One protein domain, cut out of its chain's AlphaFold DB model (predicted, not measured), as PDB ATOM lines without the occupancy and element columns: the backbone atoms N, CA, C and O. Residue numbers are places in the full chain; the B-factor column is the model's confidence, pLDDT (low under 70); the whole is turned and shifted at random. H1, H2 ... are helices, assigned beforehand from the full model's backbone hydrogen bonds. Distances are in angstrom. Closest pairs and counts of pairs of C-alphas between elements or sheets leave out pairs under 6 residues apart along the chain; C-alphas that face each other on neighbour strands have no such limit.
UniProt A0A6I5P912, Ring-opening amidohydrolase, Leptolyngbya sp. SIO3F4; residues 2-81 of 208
ATOM      1  N   SER A   2      -5.168  -3.465 -39.811       46.41
ATOM      2  CA  SER A   2      -6.557  -3.206 -39.432       46.41
ATOM      3  C   SER A   2      -7.493  -4.151 -40.203       46.41
ATOM      4  O   SER A   2      -7.525  -4.181 -41.437       46.41
ATOM      5  N   SER A   3      -8.199  -5.004 -39.464       51.38
ATOM      6  CA  SER A   3      -9.091  -6.049 -39.971       51.38
ATOM      7  C   SER A   3     -10.500  -5.506 -40.217       51.38
ATOM      8  O   SER A   3     -11.450  -5.894 -39.553       51.38
ATOM      9  N   HIS A   4     -10.662  -4.556 -41.139       59.59
ATOM     10  CA  HIS A   4     -11.984  -3.978 -41.461       59.59
ATOM     11  C   HIS A   4     -12.737  -4.724 -42.573       59.59
ATOM     12  O   HIS A   4     -13.762  -4.241 -43.043       59.59
ATOM     13  N   ASP A   5     -12.230  -5.880 -42.997       72.44
ATOM     14  CA  ASP A   5     -12.708  -6.642 -44.148       72.44
ATOM     15  C   ASP A   5     -12.460  -8.141 -43.884       72.44
ATOM     16  O   ASP A   5     -11.320  -8.496 -43.558       72.44
ATOM     17  N   PRO A   6     -13.479  -9.020 -43.990       81.50
ATOM     18  CA  PRO A   6     -13.303 -10.469 -43.889       81.50
ATOM     19  C   PRO A   6     -12.171 -11.011 -44.769       81.50
ATOM     20  O   PRO A   6     -11.395 -11.840 -44.302       81.50
ATOM     21  N   ALA A   7     -11.987 -10.465 -45.976       87.50
ATOM     22  CA  ALA A   7     -10.908 -10.886 -46.869       87.50
ATOM     23  C   ALA A   7      -9.513 -10.612 -46.277       87.50
ATOM     24  O   ALA A   7      -8.573 -11.371 -46.499       87.50
ATOM     25  N   ARG A   8      -9.362  -9.554 -45.467       87.12
ATOM     26  CA  ARG A   8      -8.093  -9.245 -44.779       87.12
ATOM     27  C   ARG A   8      -7.837 -10.148 -43.578       87.12
ATOM     28  O   ARG A   8      -6.680 -10.358 -43.219       87.12
ATOM     29  N   LEU A   9      -8.893 -10.639 -42.931       88.81
ATOM     30  CA  LEU A   9      -8.767 -11.641 -41.871       88.81
ATOM     31  C   LEU A   9      -8.309 -12.979 -42.456       88.81
ATOM     32  O   LEU A   9      -7.403 -13.599 -41.904       88.81
ATOM     33  N   GLU A  10      -8.895 -13.381 -43.585       90.44
ATOM     34  CA  GLU A  10      -8.506 -14.586 -44.324       90.44
ATOM     35  C   GLU A  10      -7.059 -14.495 -44.818       90.44
ATOM     36  O   GLU A  10      -6.264 -15.367 -44.484       90.44
ATOM     37  N   ASP A  11      -6.666 -13.399 -45.476       92.62
ATOM     38  CA  ASP A  11      -5.274 -13.171 -45.901       92.62
ATOM     39  C   ASP A  11      -4.278 -13.241 -44.725       92.62
ATOM     40  O   ASP A  11      -3.208 -13.845 -44.830       92.62
ATOM     41  N   ALA A  12      -4.615 -12.658 -43.568       93.12
ATOM     42  CA  ALA A  12      -3.762 -12.755 -42.384       93.12
ATOM     43  C   ALA A  12      -3.635 -14.203 -41.880       93.12
ATOM     44  O   ALA A  12      -2.527 -14.633 -41.548       93.12
ATOM     45  N   ALA A  13      -4.738 -14.957 -41.863       93.12
ATOM     46  CA  ALA A  13      -4.755 -16.359 -41.460       93.12
ATOM     47  C   ALA A  13      -3.970 -17.254 -42.434       93.12
ATOM     48  O   ALA A  13      -3.176 -18.080 -41.984       93.12
ATOM     49  N   GLU A  14      -4.124 -17.052 -43.745       96.50
ATOM     50  CA  GLU A  14      -3.368 -17.757 -44.791       96.50
ATOM     51  C   GLU A  14      -1.861 -17.523 -44.661       96.50
ATOM     52  O   GLU A  14      -1.061 -18.443 -44.836       96.50
ATOM     53  N   ARG A  15      -1.459 -16.304 -44.281       96.62
ATOM     54  CA  ARG A  15      -0.059 -15.958 -44.003       96.62
ATOM     55  C   ARG A  15       0.419 -16.370 -42.604       96.62
ATOM     56  O   ARG A  15       1.584 -16.140 -42.285       96.62
ATOM     57  N   GLY A  16      -0.443 -16.946 -41.763       95.88
ATOM     58  CA  GLY A  16      -0.114 -17.355 -40.393       95.88
ATOM     59  C   GLY A  16       0.185 -16.192 -39.437       95.88
ATOM     60  O   GLY A  16       0.919 -16.370 -38.467       95.88
ATOM     61  N   VAL A  17      -0.347 -14.996 -39.711       95.38
ATOM     62  CA  VAL A  17      -0.122 -13.779 -38.918       95.38
ATOM     63  C   VAL A  17      -1.323 -13.503 -38.014       95.38
ATOM     64  O   VAL A  17      -2.469 -13.530 -38.455       95.38
ATOM     65  N   SER A  18      -1.066 -13.196 -36.741       92.75
ATOM     66  CA  SER A  18      -2.113 -12.808 -35.797       92.75
ATOM     67  C   SER A  18      -2.664 -11.407 -36.089       92.75
ATOM     68  O   SER A  18      -1.963 -10.503 -36.549       92.75
ATOM     69  N   VAL A  19      -3.946 -11.214 -35.785       92.81
ATOM     70  CA  VAL A  19      -4.620  -9.914 -35.856       92.81
ATOM     71  C   VAL A  19      -5.003  -9.438 -34.462       92.81
ATOM     72  O   VAL A  19      -5.201 -10.236 -33.549       92.81
ATOM     73  N   VAL A  20      -5.148  -8.122 -34.310       91.81
ATOM     74  CA  VAL A  20      -5.511  -7.493 -33.029       91.81
ATOM     75  C   VAL A  20      -6.935  -7.836 -32.577       91.81
ATOM     76  O   VAL A  20      -7.221  -7.839 -31.385       91.81
ATOM     77  N   SER A  21      -7.841  -8.121 -33.519       91.44
ATOM     78  CA  SER A  21      -9.187  -8.626 -33.243       91.44
ATOM     79  C   SER A  21      -9.833  -9.204 -34.505       91.44
ATOM     80  O   SER A  21      -9.646  -8.681 -35.607       91.44
ATOM     81  N   ASN A  22     -10.650 -10.245 -34.319       90.25
ATOM     82  CA  ASN A  22     -11.541 -10.801 -35.346       90.25
ATOM     83  C   ASN A  22     -12.903 -10.081 -35.394       90.25
ATOM     84  O   ASN A  22     -13.709 -10.334 -36.286       90.25
ATOM     85  N   ASN A  23     -13.187  -9.189 -34.438       90.75
ATOM     86  CA  ASN A  23     -14.373  -8.339 -34.457       90.75
ATOM     87  C   ASN A  23     -14.058  -7.049 -35.228       90.75
ATOM     88  O   ASN A  23     -13.264  -6.228 -34.769       90.75
ATOM     89  N   LEU A  24     -14.710  -6.851 -36.379       86.25
ATOM     90  CA  LEU A  24     -14.445  -5.718 -37.279       86.25
ATOM     91  C   LEU A  24     -14.645  -4.350 -36.598       86.25
ATOM     92  O   LEU A  24     -13.879  -3.416 -36.840       86.25
ATOM     93  N   GLY A  25     -15.646  -4.233 -35.717       86.94
ATOM     94  CA  GLY A  25     -15.920  -3.008 -34.961       86.94
ATOM     95  C   GLY A  25     -14.829  -2.710 -33.933       86.94
ATOM     96  O   GLY A  25     -14.331  -1.586 -33.864       86.94
ATOM     97  N   GLN A  26     -14.385  -3.730 -33.191       90.62
ATOM     98  CA  GLN A  26     -13.261  -3.599 -32.259       90.62
ATOM     99  C   GLN A  26     -11.962  -3.264 -33.000       90.62
ATOM    100  O   GLN A  26     -11.228  -2.375 -32.579       90.62
ATOM    101  N   ALA A  27     -11.699  -3.925 -34.128       90.69
ATOM    102  CA  ALA A  27     -10.549  -3.625 -34.965       90.69
ATOM    103  C   ALA A  27     -10.569  -2.173 -35.464       90.69
ATOM    104  O   ALA A  27      -9.530  -1.518 -35.458       90.69
ATOM    105  N   SER A  28     -11.737  -1.654 -35.871       90.25
ATOM    106  CA  SER A  28     -11.931  -0.245 -36.268       90.25
ATOM    107  C   SER A  28     -11.615   0.722 -35.140       90.25
ATOM    108  O   SER A  28     -10.836   1.659 -35.326       90.25
ATOM    109  N   SER A  29     -12.116   0.439 -33.942       92.75
ATOM    110  CA  SER A  29     -11.790   1.216 -32.749       92.75
ATOM    111  C   SER A  29     -10.283   1.213 -32.446       92.75
ATOM    112  O   SER A  29      -9.699   2.272 -32.222       92.75
ATOM    113  N   LEU A  30      -9.617   0.053 -32.510       94.81
ATOM    114  CA  LEU A  30      -8.167  -0.062 -32.290       94.81
ATOM    115  C   LEU A  30      -7.349   0.662 -33.369       94.81
ATOM    116  O   LEU A  30      -6.352   1.302 -33.055       94.81
ATOM    117  N   SER A  31      -7.788   0.610 -34.629       94.12
ATOM    118  CA  SER A  31      -7.155   1.323 -35.747       94.12
ATOM    119  C   SER A  31      -7.182   2.840 -35.544       94.12
ATOM    120  O   SER A  31      -6.157   3.510 -35.702       94.12
ATOM    121  N   LYS A  32      -8.336   3.382 -35.117       94.94
ATOM    122  CA  LYS A  32      -8.461   4.801 -34.759       94.94
ATOM    123  C   LYS A  32      -7.534   5.168 -33.604       94.94
ATOM    124  O   LYS A  32      -6.786   6.134 -33.715       94.94
ATOM    125  N   GLY A  33      -7.544   4.362 -32.541       96.56
ATOM    126  CA  GLY A  33      -6.727   4.603 -31.358       96.56
ATOM    127  C   GLY A  33      -5.224   4.587 -31.639       96.56
ATOM    128  O   GLY A  33      -4.519   5.516 -31.254       96.56
ATOM    129  N   ALA A  34      -4.744   3.587 -32.382       97.12
ATOM    130  CA  ALA A  34      -3.342   3.493 -32.788       97.12
ATOM    131  C   ALA A  34      -2.909   4.697 -33.639       97.12
ATOM    132  O   ALA A  34      -1.844   5.269 -33.423       97.12
ATOM    133  N   SER A  35      -3.756   5.114 -34.584       97.00
ATOM    134  CA  SER A  35      -3.473   6.269 -35.444       97.00
ATOM    135  C   SER A  35      -3.435   7.578 -34.649       97.00
ATOM    136  O   SER A  35      -2.562   8.407 -34.885       97.00
ATOM    137  N   ALA A  36      -4.342   7.755 -33.681       97.75
ATOM    138  CA  ALA A  36      -4.373   8.934 -32.817       97.75
ATOM    139  C   ALA A  36      -3.146   9.010 -31.892       97.75
ATOM    140  O   ALA A  36      -2.557  10.079 -31.753       97.75
ATOM    141  N   LEU A  37      -2.694   7.880 -31.337       98.50
ATOM    142  CA  LEU A  37      -1.428   7.817 -30.595       98.50
ATOM    143  C   LEU A  37      -0.212   8.088 -31.493       98.50
ATOM    144  O   LEU A  37       0.742   8.716 -31.048       98.50
ATOM    145  N   GLY A  38      -0.260   7.689 -32.767       98.25
ATOM    146  CA  GLY A  38       0.755   8.064 -33.755       98.25
ATOM    147  C   GLY A  38       0.833   9.579 -33.987       98.25
ATOM    148  O   GLY A  38       1.931  10.123 -34.085       98.25
ATOM    149  N   ILE A  39      -0.314  10.271 -34.016       98.19
ATOM    150  CA  ILE A  39      -0.364  11.743 -34.059       98.19
ATOM    151  C   ILE A  39       0.240  12.327 -32.777       98.19
ATOM    152  O   ILE A  39       1.116  13.186 -32.864       98.19
ATOM    153  N   ALA A  40      -0.176  11.829 -31.608       98.50
ATOM    154  CA  ALA A  40       0.334  12.285 -30.317       98.50
ATOM    155  C   ALA A  40       1.866  12.151 -30.229       98.50
ATOM    156  O   ALA A  40       2.547  13.084 -29.811       98.50
ATOM    157  N   LEU A  41       2.418  11.020 -30.681       98.69
ATOM    158  CA  LEU A  41       3.862  10.783 -30.720       98.69
ATOM    159  C   LEU A  41       4.567  11.765 -31.663       98.69
ATOM    160  O   LEU A  41       5.575  12.362 -31.295       98.69
ATOM    161  N   ALA A  42       4.027  11.962 -32.870       98.38
ATOM    162  CA  ALA A  42       4.611  12.859 -33.866       98.38
ATOM    163  C   ALA A  42       4.629  14.331 -33.413       98.38
ATOM    164  O   ALA A  42       5.519  15.082 -33.810       98.38
ATOM    165  N   LEU A  43       3.664  14.735 -32.583       97.94
ATOM    166  CA  LEU A  43       3.576  16.075 -31.998       97.94
ATOM    167  C   LEU A  43       4.283  16.198 -30.637       97.94
ATOM    168  O   LEU A  43       4.340  17.295 -30.084       97.94
ATOM    169  N   GLY A  44       4.836  15.103 -30.103       98.19
ATOM    170  CA  GLY A  44       5.509  15.079 -28.803       98.19
ATOM    171  C   GLY A  44       4.569  15.198 -27.597       98.19
ATOM    172  O   GLY A  44       5.020  15.563 -26.515       98.19
ATOM    173  N   GLU A  45       3.275  14.908 -27.765       98.25
ATOM    174  CA  GLU A  45       2.288  14.864 -26.672       98.25
ATOM    175  C   GLU A  45       2.430  13.596 -25.812       98.25
ATOM    176  O   GLU A  45       2.033  13.585 -24.648       98.25
ATOM    177  N   VAL A  46       3.020  12.540 -26.380       98.44
ATOM    178  CA  VAL A  46       3.402  11.295 -25.697       98.44
ATOM    179  C   VAL A  46       4.796  10.868 -26.149       98.44
ATOM    180  O   VAL A  46       5.260  11.264 -27.221       98.44
ATOM    181  N   THR A  47       5.460  10.041 -25.350       98.38
ATOM    182  CA  THR A  47       6.782   9.486 -25.656       98.38
ATOM    183  C   THR A  47       6.685   8.021 -26.081       98.38
ATOM    184  O   THR A  47       5.726   7.321 -25.761       98.38
ATOM    185  N   GLU A  48       7.683   7.532 -26.821       98.12
ATOM    186  CA  GLU A  48       7.688   6.159 -27.349       98.12
ATOM    187  C   GLU A  48       7.656   5.094 -26.236       98.12
ATOM    188  O   GLU A  48       7.006   4.066 -26.391       98.12
ATOM    189  N   ASP A  49       8.274   5.356 -25.079       98.25
ATOM    190  CA  ASP A  49       8.281   4.453 -23.920       98.25
ATOM    191  C   ASP A  49       6.919   4.326 -23.217       98.25
ATOM    192  O   ASP A  49       6.692   3.357 -22.491       98.25
ATOM    193  N   GLN A  50       5.990   5.257 -23.459       98.19
ATOM    194  CA  GLN A  50       4.604   5.156 -22.993       98.19
ATOM    195  C   GLN A  50       3.742   4.270 -23.906       98.19
ATOM    196  O   GLN A  50       2.616   3.928 -23.543       98.19
ATOM    197  N   LEU A  51       4.233   3.909 -25.097       98.50
ATOM    198  CA  LEU A  51       3.442   3.245 -26.128       98.50
ATOM    199  C   LEU A  51       3.714   1.742 -26.191       98.50
ATOM    200  O   LEU A  51       4.844   1.263 -26.200       98.50
ATOM    201  N   SER A  52       2.632   0.979 -26.283       98.19
ATOM    202  CA  SER A  52       2.635  -0.445 -26.608       98.19
ATOM    203  C   SER A  52       1.246  -0.861 -27.092       98.19
ATOM    204  O   SER A  52       0.270  -0.145 -26.874       98.19
ATOM    205  N   ASP A  53       1.109  -2.046 -27.682       97.00
ATOM    206  CA  ASP A  53      -0.212  -2.560 -28.079       97.00
ATOM    207  C   ASP A  53      -1.202  -2.613 -26.899       97.00
ATOM    208  O   ASP A  53      -2.405  -2.434 -27.079       97.00
ATOM    209  N   ALA A  54      -0.695  -2.812 -25.675       96.94
ATOM    210  CA  ALA A  54      -1.503  -2.935 -24.467       96.94
ATOM    211  C   ALA A  54      -2.139  -1.617 -23.999       96.94
ATOM    212  O   ALA A  54      -3.114  -1.669 -23.249       96.94
ATOM    213  N   VAL A  55      -1.624  -0.450 -24.415       98.06
ATOM    214  CA  VAL A  55      -2.201   0.846 -24.008       98.06
ATOM    215  C   VAL A  55      -3.323   1.306 -24.938       98.06
ATOM    216  O   VAL A  55      -4.163   2.108 -24.528       98.06
ATOM    217  N   ILE A  56      -3.386   0.765 -26.162       97.88
ATOM    218  CA  ILE A  56      -4.363   1.166 -27.180       97.88
ATOM    219  C   ILE A  56      -5.784   0.855 -26.689       97.88
ATOM    220  O   ILE A  56      -6.162  -0.287 -26.430       97.88
ATOM    221  N   ASN A  57      -6.589   1.905 -26.574       95.31
ATOM    222  CA  ASN A  57      -7.933   1.970 -26.008       95.31
ATOM    223  C   ASN A  57      -8.057   1.492 -24.551       95.31
ATOM    224  O   ASN A  57      -9.180   1.332 -24.069       95.31
ATOM    225  N   GLN A  58      -6.939   1.300 -23.843       96.44
ATOM    226  CA  GLN A  58      -6.909   0.925 -22.426       96.44
ATOM    227  C   GLN A  58      -6.482   2.100 -21.547       96.44
ATOM    228  O   GLN A  58      -7.208   2.473 -20.625       96.44
ATOM    229  N   ASP A  59      -5.345   2.729 -21.856       97.44
ATOM    230  CA  ASP A  59      -4.877   3.902 -21.126       97.44
ATOM    231  C   ASP A  59      -5.433   5.178 -21.761       97.44
ATOM    232  O   ASP A  59      -4.921   5.707 -22.746       97.44
ATOM    233  N   ARG A  60      -6.523   5.681 -21.179       95.06
ATOM    234  CA  ARG A  60      -7.202   6.884 -21.677       95.06
ATOM    235  C   ARG A  60      -6.537   8.189 -21.232       95.06
ATOM    236  O   ARG A  60      -7.083   9.252 -21.518       95.06
ATOM    237  N   THR A  61      -5.407   8.120 -20.525       97.12
ATOM    238  CA  THR A  61      -4.595   9.295 -20.180       97.12
ATOM    239  C   THR A  61      -3.650   9.699 -21.311       97.12
ATOM    240  O   THR A  61      -3.243  10.855 -21.368       97.12
ATOM    241  N   LEU A  62      -3.375   8.784 -22.246       98.38
ATOM    242  CA  LEU A  62      -2.606   9.040 -23.460       98.38
ATOM    243  C   LEU A  62      -3.559   9.483 -24.571       98.38
ATOM    244  O   LEU A  62      -4.475   8.743 -24.927       98.38
ATOM    245  N   TYR A  63      -3.389  10.682 -25.113       98.06
ATOM    246  CA  TYR A  63      -4.215  11.192 -26.209       98.06
ATOM    247  C   TYR A  63      -3.533  12.369 -26.908       98.06
ATOM    248  O   TYR A  63      -2.592  12.953 -26.378       98.06
ATOM    249  N   THR A  64      -4.039  12.726 -28.088       98.00
ATOM    250  CA  THR A  64      -3.710  13.979 -28.781       98.00
ATOM    251  C   THR A  64      -4.863  14.970 -28.672       98.00
ATOM    252  O   THR A  64      -6.024  14.567 -28.762       98.00
ATOM    253  N   ASN A  65      -4.571  16.263 -28.524       97.06
ATOM    254  CA  ASN A  65      -5.566  17.339 -28.665       97.06
ATOM    255  C   ASN A  65      -5.635  17.925 -30.088       97.06
ATOM    256  O   ASN A  65      -6.414  18.843 -30.340       97.06
ATOM    257  N   PHE A  66      -4.841  17.399 -31.023       95.50
ATOM    258  CA  PHE A  66      -4.643  17.974 -32.357       95.50
ATOM    259  C   PHE A  66      -5.011  17.016 -33.501       95.50
ATOM    260  O   PHE A  66      -4.886  17.376 -34.671       95.50
ATOM    261  N   GLY A  67      -5.462  15.797 -33.188       93.25
ATOM    262  CA  GLY A  67      -5.763  14.759 -34.172       93.25
ATOM    263  C   GLY A  67      -7.225  14.326 -34.186       93.25
ATOM    264  O   GLY A  67      -7.808  14.047 -33.146       93.25
ATOM    265  N   SER A  68      -7.796  14.187 -35.383       95.06
ATOM    266  CA  SER A  68      -9.085  13.528 -35.615       95.06
ATOM    267  C   SER A  68      -8.878  12.368 -36.580       95.06
ATOM    268  O   SER A  68      -8.262  12.534 -37.635       95.06
ATOM    269  N   VAL A  69      -9.366  11.186 -36.215       95.19
ATOM    270  CA  VAL A  69      -9.153   9.943 -36.952       95.19
ATOM    271  C   VAL A  69     -10.487   9.297 -37.284       95.19
ATOM    272  O   VAL A  69     -11.303   8.994 -36.413       95.19
ATOM    273  N   SER A  70     -10.664   9.005 -38.569       91.75
ATOM    274  CA  SER A  70     -11.726   8.144 -39.076       91.75
ATOM    275  C   SER A  70     -11.131   6.823 -39.559       91.75
ATOM    276  O   SER A  70      -9.992   6.779 -40.023       91.75
ATOM    277  N   ALA A  71     -11.911   5.749 -39.471       86.44
ATOM    278  CA  ALA A  71     -11.548   4.446 -40.008       86.44
ATOM    279  C   ALA A  71     -12.703   3.881 -40.838       86.44
ATOM    280  O   ALA A  71     -13.866   3.949 -40.436       86.44
ATOM    281  N   GLY A  72     -12.348   3.288 -41.975       80.56
ATOM    282  CA  GLY A  72     -13.251   2.640 -42.918       80.56
ATOM    283  C   GLY A  72     -12.569   1.439 -43.577       80.56
ATOM    284  O   GLY A  72     -11.341   1.309 -43.545       80.56
ATOM    285  N   GLY A  73     -13.361   0.510 -44.116       74.88
ATOM    286  CA  GLY A  73     -12.852  -0.718 -44.745       74.88
ATOM    287  C   GLY A  73     -12.225  -0.506 -46.125       74.88
ATOM    288  O   GLY A  73     -11.496  -1.362 -46.619       74.88
ATOM    289  N   GLU A  74     -12.461   0.652 -46.732       77.94
ATOM    290  CA  GLU A  74     -12.148   0.961 -48.124       77.94
ATOM    291  C   GLU A  74     -10.666   1.258 -48.404       77.94
ATOM    292  O   GLU A  74     -10.252   1.239 -49.561       77.94
ATOM    293  N   GLN A  75      -9.847   1.508 -47.376       76.69
ATOM    294  CA  GLN A  75      -8.417   1.810 -47.533       76.69
ATOM    295  C   GLN A  75      -7.535   0.772 -46.837       76.69
ATOM    296  O   GLN A  75      -7.884   0.225 -45.790       76.69
ATOM    297  N   SER A  76      -6.371   0.485 -47.423       79.12
ATOM    298  CA  SER A  76      -5.332  -0.383 -46.843       79.12
ATOM    299  C   SER A  76      -4.188   0.398 -46.187       79.12
ATOM    300  O   SER A  76      -3.339  -0.196 -45.528       79.12
ATOM    301  N   ALA A  77      -4.171   1.724 -46.346       85.06
ATOM    302  CA  ALA A  77      -3.141   2.614 -45.828       85.06
ATOM    303  C   ALA A  77      -3.755   3.811 -45.093       85.06
ATOM    304  O   ALA A  77      -4.844   4.272 -45.443       85.06
ATOM    305  N   CYS A  78      -3.020   4.346 -44.116       90.19
ATOM    306  CA  CYS A  78      -3.379   5.596 -43.454       90.19
ATOM    307  C   CYS A  78      -3.209   6.769 -44.429       90.19
ATOM    308  O   CYS A  78      -2.172   6.903 -45.084       90.19
ATOM    309  N   ARG A  79      -4.223   7.631 -44.520       93.62
ATOM    310  CA  ARG A  79      -4.159   8.902 -45.249       93.62
ATOM    311  C   ARG A  79      -4.142  10.027 -44.227       93.62
ATOM    312  O   ARG A  79      -5.035  10.099 -43.392       93.62
ATOM    313  N   ILE A  80      -3.116  10.867 -44.291       95.12
ATOM    314  CA  ILE A  80      -2.880  11.923 -43.307       95.12
ATOM    315  C   ILE A  80      -3.015  13.270 -44.011       95.12
ATOM    316  O   ILE A  80      -2.315  13.531 -44.989       95.12
ATOM    317  N   LEU A  81      -3.917  14.111 -43.505       96.31
ATOM    318  CA  LEU A  81      -4.033  15.519 -43.870       96.31
ATOM    319  C   LEU A  81      -3.582  16.352 -42.671       96.31
ATOM    320  O   LEU A  81      -4.256  16.365 -41.643       96.31
TER     321      LEU A  81
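Overview. This is residues 2 to 81 of the 208 residues of the protein "Ring-opening amidohydrolase" of Leptolyngbya sp. SIO3F4 (UniProt A0A6I5P912). This domain has little regular structure: one long helix, H2, is the core, a shorter helix, H1, sits beyond its first end, and a long stretch without named elements folds back along H2. Of that stretch, residues 48 to 62 loop over one side of H2, and residues 66 to 75 run back along another. The printed part has 80 residues; two named helices, H1 then H2, hold 28, with no named strand, and the class is all helix. The whole is compact, with a radius of gyration of the C-alphas of 13.3 A and spans of 37 by 26 by 19 A.

Arrangement. H1, residues 6 to 14, and H2, residues 24 to 42, are only just apart, their closest C-alphas 8.2 A from each other. A short link of 9 residues joins them. In H1 and H2, every O i to N i+4 pair is within hydrogen-bond range.

Along the chain. H1 begins at C-alpha 6, (-13.303, -10.469, -43.889), and is 12.4 A long. H2 is 26.8 A long and ends at C-alpha 42, (4.611, 12.859, -33.866).

Size, cuts and confidence. The C-alphas of Glu 14 and Asn 65, the two farthest apart, are separated by 38.7 A. The printed part has no cut. Residues 2 to 4 have pLDDT under 70.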